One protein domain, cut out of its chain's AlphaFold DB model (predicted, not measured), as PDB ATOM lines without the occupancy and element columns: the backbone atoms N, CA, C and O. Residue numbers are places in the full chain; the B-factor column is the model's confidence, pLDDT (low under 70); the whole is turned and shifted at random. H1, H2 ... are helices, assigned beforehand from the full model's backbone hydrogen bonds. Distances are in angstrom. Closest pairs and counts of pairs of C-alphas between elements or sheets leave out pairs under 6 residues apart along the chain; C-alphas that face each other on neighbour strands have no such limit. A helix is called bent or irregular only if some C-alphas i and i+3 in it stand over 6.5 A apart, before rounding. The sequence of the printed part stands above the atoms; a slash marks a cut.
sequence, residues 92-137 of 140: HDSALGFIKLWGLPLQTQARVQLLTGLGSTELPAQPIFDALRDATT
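This is residues 92 to 137 of the 140 residues of the protein "Argininosuccinate synthase" of Ktedonobacterales bacterium (UniProt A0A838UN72). The printed part makes an open, flat U: a long, bent helix, H1, forms one side, the chain turns round through residues 115 to 126, and a shorter helix, H2, folds back on the other side toward the level where H1 began. The two sides leave the middle of the U empty, and H2 touches neither arm of H1. You are reading 46 residues with two named helices, H1 then H2, and no named strand; the class is all helix. The whole is loose, with a radius of gyration of the C-alphas of 12.8 A, and spans 36 by 20 by 8 A.

Start at residues 92 to 114, assigned by their hydrogen bonds as one helix, H1. It is bent: C-alphas 102 and 105 are 7.2 A apart. Its arms, H1a at residues 92 to 102 and H1b at residues 105 to 114, stand at a steep tilt of 39 degrees. Go on to H2, residues 127 to 135, which is apart from H1a and from H1b, with no C-alpha within 8 A. In H1b and H2 every O i to N i+4 pair is within hydrogen-bond range; in H1a 5 of 7 are.

Find C-alpha 92 at (-21.701, -19.814, -58.792); from there H1a runs 15.7 A to C-alpha 102. H1b begins at C-alpha 105, at (-10.203, -6.619, -44.744), and runs 12.9 A to C-alpha 114. H2 runs 12.1 A from C-alpha 127 to C-alpha 135, at (-32.136, -17.364, -52.039).

The two C-alphas farthest apart are those of His 92 and Gly 117, at 36.9 A. The 12-residue link from H1 to H2 is long, and residues 101 to 110 of H1 stand free. The printed part has no cut. Look at the B-factor column: residues 116 to 137 are under 70.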
ATOM      1  N   HIS A  92     -21.069 -20.449 -59.951       88.88
ATOM      2  CA  HIS A  92     -21.701 -19.814 -58.792       88.88
ATOM      3  C   HIS A  92     -21.096 -20.246 -57.450       88.88
ATOM      4  O   HIS A  92     -21.083 -19.444 -56.513       88.88
ATOM      5  N   ASP A  93     -20.526 -21.451 -57.351       90.31
ATOM      6  CA  ASP A  93     -19.939 -21.949 -56.099       90.31
ATOM      7  C   ASP A  93     -18.700 -21.130 -55.704       90.31
ATOM      8  O   ASP A  93     -18.461 -20.840 -54.524       90.31
ATOM      9  N   SER A  94     -17.943 -20.663 -56.703       90.50
ATOM     10  CA  SER A  94     -16.771 -19.805 -56.502       90.50
ATOM     11  C   SER A  94     -17.110 -18.443 -55.870       90.50
ATOM     12  O   SER A  94     -16.290 -17.861 -55.144       90.50
ATOM     13  N   ALA A  95     -18.333 -17.941 -56.074       90.75
ATOM     14  CA  ALA A  95     -18.744 -16.615 -55.623       90.75
ATOM     15  C   ALA A  95     -18.767 -16.505 -54.091       90.75
ATOM     16  O   ALA A  95     -18.333 -15.493 -53.532       90.75
ATOM     17  N   LEU A  96     -19.203 -17.558 -53.391       90.12
ATOM     18  CA  LEU A  96     -19.268 -17.569 -51.927       90.12
ATOM     19  C   LEU A  96     -17.876 -17.384 -51.302       90.12
ATOM     20  O   LEU A  96     -17.713 -16.626 -50.340       90.12
ATOM     21  N   GLY A  97     -16.872 -18.076 -51.848       92.50
ATOM     22  CA  GLY A  97     -15.482 -17.963 -51.409       92.50
ATOM     23  C   GLY A  97     -14.918 -16.569 -51.676       92.50
ATOM     24  O   GLY A  97     -14.337 -15.954 -50.776       92.50
ATOM     25  N   PHE A  98     -15.162 -16.039 -52.878       93.50
ATOM     26  CA  PHE A  98     -14.724 -14.700 -53.262       93.50
ATOM     27  C   PHE A  98     -15.297 -13.615 -52.343       93.50
ATOM     28  O   PHE A  98     -14.537 -12.804 -51.822       93.50
ATOM     29  N   ILE A  99     -16.608 -13.624 -52.076       91.75
ATOM     30  CA  ILE A  99     -17.264 -12.615 -51.226       91.75
ATOM     31  C   ILE A  99     -16.664 -12.616 -49.815       91.75
ATOM     32  O   ILE A  99     -16.369 -11.551 -49.263       91.75
ATOM     33  N   LYS A 100     -16.448 -13.802 -49.230       90.12
ATOM     34  CA  LYS A 100     -15.855 -13.937 -47.892       90.12
ATOM     35  C   LYS A 100     -14.433 -13.385 -47.845       90.12
ATOM     36  O   LYS A 100     -14.114 -12.620 -46.939       90.12
ATOM     37  N   LEU A 101     -13.595 -13.751 -48.815       93.62
ATOM     38  CA  LEU A 101     -12.195 -13.332 -48.841       93.62
ATOM     39  C   LEU A 101     -12.052 -11.838 -49.157       93.62
ATOM     40  O   LEU A 101     -11.316 -11.132 -48.472       93.62
ATOM     41  N   TRP A 102     -12.790 -11.340 -50.150       92.88
ATOM     42  CA  TRP A 102     -12.767  -9.936 -50.563       92.88
ATOM     43  C   TRP A 102     -13.289  -8.996 -49.469       92.88
ATOM     44  O   TRP A 102     -12.778  -7.891 -49.292       92.88
ATOM     45  N   GLY A 103     -14.287  -9.439 -48.697       93.69
ATOM     46  CA  GLY A 103     -14.855  -8.673 -47.587       93.69
ATOM     47  C   GLY A 103     -14.030  -8.697 -46.296       93.69
ATOM     48  O   GLY A 103     -14.248  -7.853 -45.427       93.69
ATOM     49  N   LEU A 104     -13.079  -9.624 -46.146       92.25
ATOM     50  CA  LEU A 104     -12.361  -9.851 -44.886       92.25
ATOM     51  C   LEU A 104     -11.595  -8.611 -44.364       92.25
ATOM     52  O   LEU A 104     -11.715  -8.303 -43.170       92.25
ATOM     53  N   PRO A 105     -10.860  -7.845 -45.199       93.50
ATOM     54  CA  PRO A 105     -10.203  -6.619 -44.744       93.50
ATOM     55  C   PRO A 105     -11.200  -5.561 -44.254       93.50
ATOM     56  O   PRO A 105     -10.956  -4.913 -43.239       93.50
ATOM     57  N   LEU A 106     -12.351  -5.430 -44.925       92.12
ATOM     58  CA  LEU A 106     -13.402  -4.477 -44.549       92.12
ATOM     59  C   LEU A 106     -14.049  -4.855 -43.214       92.12
ATOM     60  O   LEU A 106     -14.258  -3.994 -42.362       92.12
ATOM     61  N   GLN A 107     -14.308  -6.147 -42.993       88.31
ATOM     62  CA  GLN A 107     -14.810  -6.652 -41.711       88.31
ATOM     63  C   GLN A 107     -13.821  -6.377 -40.575       88.31
ATOM     64  O   GLN A 107     -14.215  -5.949 -39.490       88.31
ATOM     65  N   THR A 108     -12.528  -6.579 -40.836       90.69
ATOM     66  CA  THR A 108     -11.465  -6.300 -39.863       90.69
ATOM     67  C   THR A 108     -11.411  -4.816 -39.519       90.69
ATOM     68  O   THR A 108     -11.400  -4.459 -38.341       90.69
ATOM     69  N   GLN A 109     -11.441  -3.941 -40.530       88.56
ATOM     70  CA  GLN A 109     -11.461  -2.495 -40.327       88.56
ATOM     71  C   GLN A 109     -12.681  -2.063 -39.509       88.56
ATOM     72  O   GLN A 109     -12.534  -1.331 -38.530       88.56
ATOM     73  N   ALA A 110     -13.871  -2.549 -39.868       90.06
ATOM     74  CA  ALA A 110     -15.095  -2.229 -39.148       90.06
ATOM     75  C   ALA A 110     -14.988  -2.628 -37.671       90.06
ATOM     76  O   ALA A 110     -15.266  -1.817 -36.792       90.06
ATOM     77  N   ARG A 111     -14.505  -3.842 -37.388       84.06
ATOM     78  CA  ARG A 111     -14.362  -4.355 -36.021       84.06
ATOM     79  C   ARG A 111     -13.365  -3.560 -35.176       84.06
ATOM     80  O   ARG A 111     -13.603  -3.391 -33.988       84.06
ATOM     81  N   VAL A 112     -12.250  -3.119 -35.759       87.94
ATOM     82  CA  VAL A 112     -11.163  -2.443 -35.025       87.94
ATOM     83  C   VAL A 112     -11.397  -0.939 -34.880       87.94
ATOM     84  O   VAL A 112     -11.009  -0.360 -33.866       87.94
ATOM     85  N   GLN A 113     -11.985  -0.294 -35.890       85.56
ATOM     86  CA  GLN A 113     -12.064   1.169 -35.968       85.56
ATOM     87  C   GLN A 113     -13.485   1.716 -35.821       85.56
ATOM     88  O   GLN A 113     -13.654   2.787 -35.249       85.56
ATOM     89  N   LEU A 114     -14.495   1.023 -36.355       81.88
ATOM     90  CA  LEU A 114     -15.852   1.576 -36.482       81.88
ATOM     91  C   LEU A 114     -16.806   1.084 -35.385       81.88
ATOM     92  O   LEU A 114     -17.739   1.792 -35.024       81.88
ATOM     93  N   LEU A 115     -16.578  -0.119 -34.853       76.06
ATOM     94  CA  LEU A 115     -17.507  -0.814 -33.954       76.06
ATOM     95  C   LEU A 115     -17.047  -0.854 -32.493       76.06
ATOM     96  O   LEU A 115     -17.769  -1.333 -31.631       76.06
ATOM     97  N   THR A 116     -15.870  -0.312 -32.190       67.75
ATOM     98  CA  THR A 116     -15.213  -0.382 -30.872       67.75
ATOM     99  C   THR A 116     -15.978   0.347 -29.752       67.75
ATOM    100  O   THR A 116     -15.665   0.160 -28.581       67.75
ATOM    101  N   GLY A 117     -16.993   1.158 -30.089       62.56
ATOM    102  CA  GLY A 117     -17.873   1.858 -29.136       62.56
ATOM    103  C   GLY A 117     -19.321   1.351 -29.075       62.56
ATOM    104  O   GLY A 117     -20.076   1.795 -28.214       62.56
ATOM    105  N   LEU A 118     -19.717   0.432 -29.959       60.19
ATOM    106  CA  LEU A 118     -21.025  -0.228 -29.936       60.19
ATOM    107  C   LEU A 118     -20.816  -1.588 -29.268       60.19
ATOM    108  O   LEU A 118     -20.028  -2.398 -29.751       60.19
ATOM    109  N   GLY A 119     -21.465  -1.834 -28.127       52.78
ATOM    110  CA  GLY A 119     -21.386  -3.132 -27.455       52.78
ATOM    111  C   GLY A 119     -21.649  -4.270 -28.447       52.78
ATOM    112  O   GLY A 119     -22.502  -4.145 -29.323       52.78
ATOM    113  N   SER A 120     -20.922  -5.382 -28.313       51.06
ATOM    114  CA  SER A 120     -20.902  -6.551 -29.216       51.06
ATOM    115  C   SER A 120     -22.262  -7.209 -29.524       51.06
ATOM    116  O   SER A 120     -22.307  -8.212 -30.230       51.06
ATOM    117  N   THR A 121     -23.354  -6.675 -28.984       48.91
ATOM    118  CA  THR A 121     -24.724  -7.188 -29.044       48.91
ATOM    119  C   THR A 121     -25.530  -6.620 -30.221       48.91
ATOM    120  O   THR A 121     -26.514  -7.234 -30.616       48.91
ATOM    121  N   GLU A 122     -25.120  -5.498 -30.825       48.06
ATOM    122  CA  GLU A 122     -25.870  -4.834 -31.917       48.06
ATOM    123  C   GLU A 122     -25.199  -4.935 -33.290       48.06
ATOM    124  O   GLU A 122     -25.449  -4.135 -34.190       48.06
ATOM    125  N   LEU A 123     -24.330  -5.922 -33.488       48.41
ATOM    126  CA  LEU A 123     -23.915  -6.240 -34.844       48.41
ATOM    127  C   LEU A 123     -25.011  -7.088 -35.480       48.41
ATOM    128  O   LEU A 123     -25.226  -8.206 -35.011       48.41
ATOM    129  N   PRO A 124     -25.642  -6.656 -36.590       48.25
ATOM    130  CA  PRO A 124     -26.259  -7.596 -37.505       48.25
ATOM    131  C   PRO A 124     -25.110  -8.344 -38.190       48.25
ATOM    132  O   PRO A 124     -24.787  -8.141 -39.359       48.25
ATOM    133  N   ALA A 125     -24.402  -9.168 -37.422       49.41
ATOM    134  CA  ALA A 125     -23.623 -10.234 -37.984       49.41
ATOM    135  C   ALA A 125     -24.654 -11.134 -38.667       49.41
ATOM    136  O   ALA A 125     -25.555 -11.633 -38.008       49.41
ATOM    137  N   GLN A 126     -24.485 -11.328 -39.974       53.88
ATOM    138  CA  GLN A 126     -25.135 -12.366 -40.785       53.88
ATOM    139  C   GLN A 126     -26.378 -12.049 -41.653       53.88
ATOM    140  O   GLN A 126     -26.794 -12.978 -42.335       53.88
ATOM    141  N   PRO A 127     -26.921 -10.824 -41.853       51.00
ATOM    142  CA  PRO A 127     -28.091 -10.697 -42.731       51.00
ATOM    143  C   PRO A 127     -27.765 -11.017 -44.199       51.00
ATOM    144  O   PRO A 127     -28.564 -11.648 -44.874       51.00
ATOM    145  N   ILE A 128     -26.578 -10.647 -44.705       52.66
ATOM    146  CA  ILE A 128     -26.227 -10.891 -46.119       52.66
ATOM    147  C   ILE A 128     -25.934 -12.374 -46.383       52.66
ATOM    148  O   ILE A 128     -26.329 -12.901 -47.417       52.66
ATOM    149  N   PHE A 129     -25.235 -13.054 -45.472       50.50
ATOM    150  CA  PHE A 129     -24.840 -14.446 -45.699       50.50
ATOM    151  C   PHE A 129     -25.973 -15.440 -45.425       50.50
ATOM    152  O   PHE A 129     -26.040 -16.450 -46.124       50.50
ATOM    153  N   ASP A 130     -26.877 -15.139 -44.488       50.34
ATOM    154  CA  ASP A 130     -28.067 -15.964 -44.258       50.34
ATOM    155  C   ASP A 130     -29.121 -15.727 -45.352       50.34
ATOM    156  O   ASP A 130     -29.646 -16.692 -45.902       50.34
ATOM    157  N   ALA A 131     -29.322 -14.481 -45.807       49.88
ATOM    158  CA  ALA A 131     -30.244 -14.189 -46.914       49.88
ATOM    159  C   ALA A 131     -29.818 -14.825 -48.252       49.88
ATOM    160  O   ALA A 131     -30.666 -15.192 -49.065       49.88
ATOM    161  N   LEU A 132     -28.510 -14.983 -48.493       46.91
ATOM    162  CA  LEU A 132     -28.009 -15.673 -49.688       46.91
ATOM    163  C   LEU A 132     -28.159 -17.198 -49.603       46.91
ATOM    164  O   LEU A 132     -28.290 -17.836 -50.643       46.91
ATOM    165  N   ARG A 133     -28.189 -17.779 -48.396       48.84
ATOM    166  CA  ARG A 133     -28.475 -19.209 -48.192       48.84
ATOM    167  C   ARG A 133     -29.942 -19.530 -48.508       48.84
ATOM    168  O   ARG A 133     -30.225 -20.557 -49.129       48.84
ATOM    169  N   ASP A 134     -30.853 -18.624 -48.158       45.41
ATOM    170  CA  ASP A 134     -32.285 -18.766 -48.442       45.41
ATOM    171  C   ASP A 134     -32.608 -18.557 -49.933       45.41
ATOM    172  O   ASP A 134     -33.411 -19.297 -50.500       45.41
ATOM    173  N   ALA A 135     -31.924 -17.628 -50.612       48.31
ATOM    174  CA  ALA A 135     -32.136 -17.364 -52.039       48.31
ATOM    175  C   ALA A 135     -31.742 -18.545 -52.953       48.31
ATOM    176  O   ALA A 135     -32.402 -18.782 -53.963       48.31
ATOM    177  N   THR A 136     -30.722 -19.331 -52.588       46.31
ATOM    178  CA  THR A 136     -30.344 -20.556 -53.321       46.31
ATOM    179  C   THR A 136     -31.300 -21.732 -53.108       46.31
ATOM    180  O   THR A 136     -31.279 -22.671 -53.896       46.31
ATOM    181  N   THR A 137     -32.168 -21.685 -52.092       43.28
ATOM    182  CA  THR A 137     -33.132 -22.766 -51.798       43.28
ATOM    183  C   THR A 137     -34.446 -22.609 -52.582       43.28
ATOM    184  O   THR A 137     -35.219 -23.554 -52.684       43.28
TER     185      THR A 137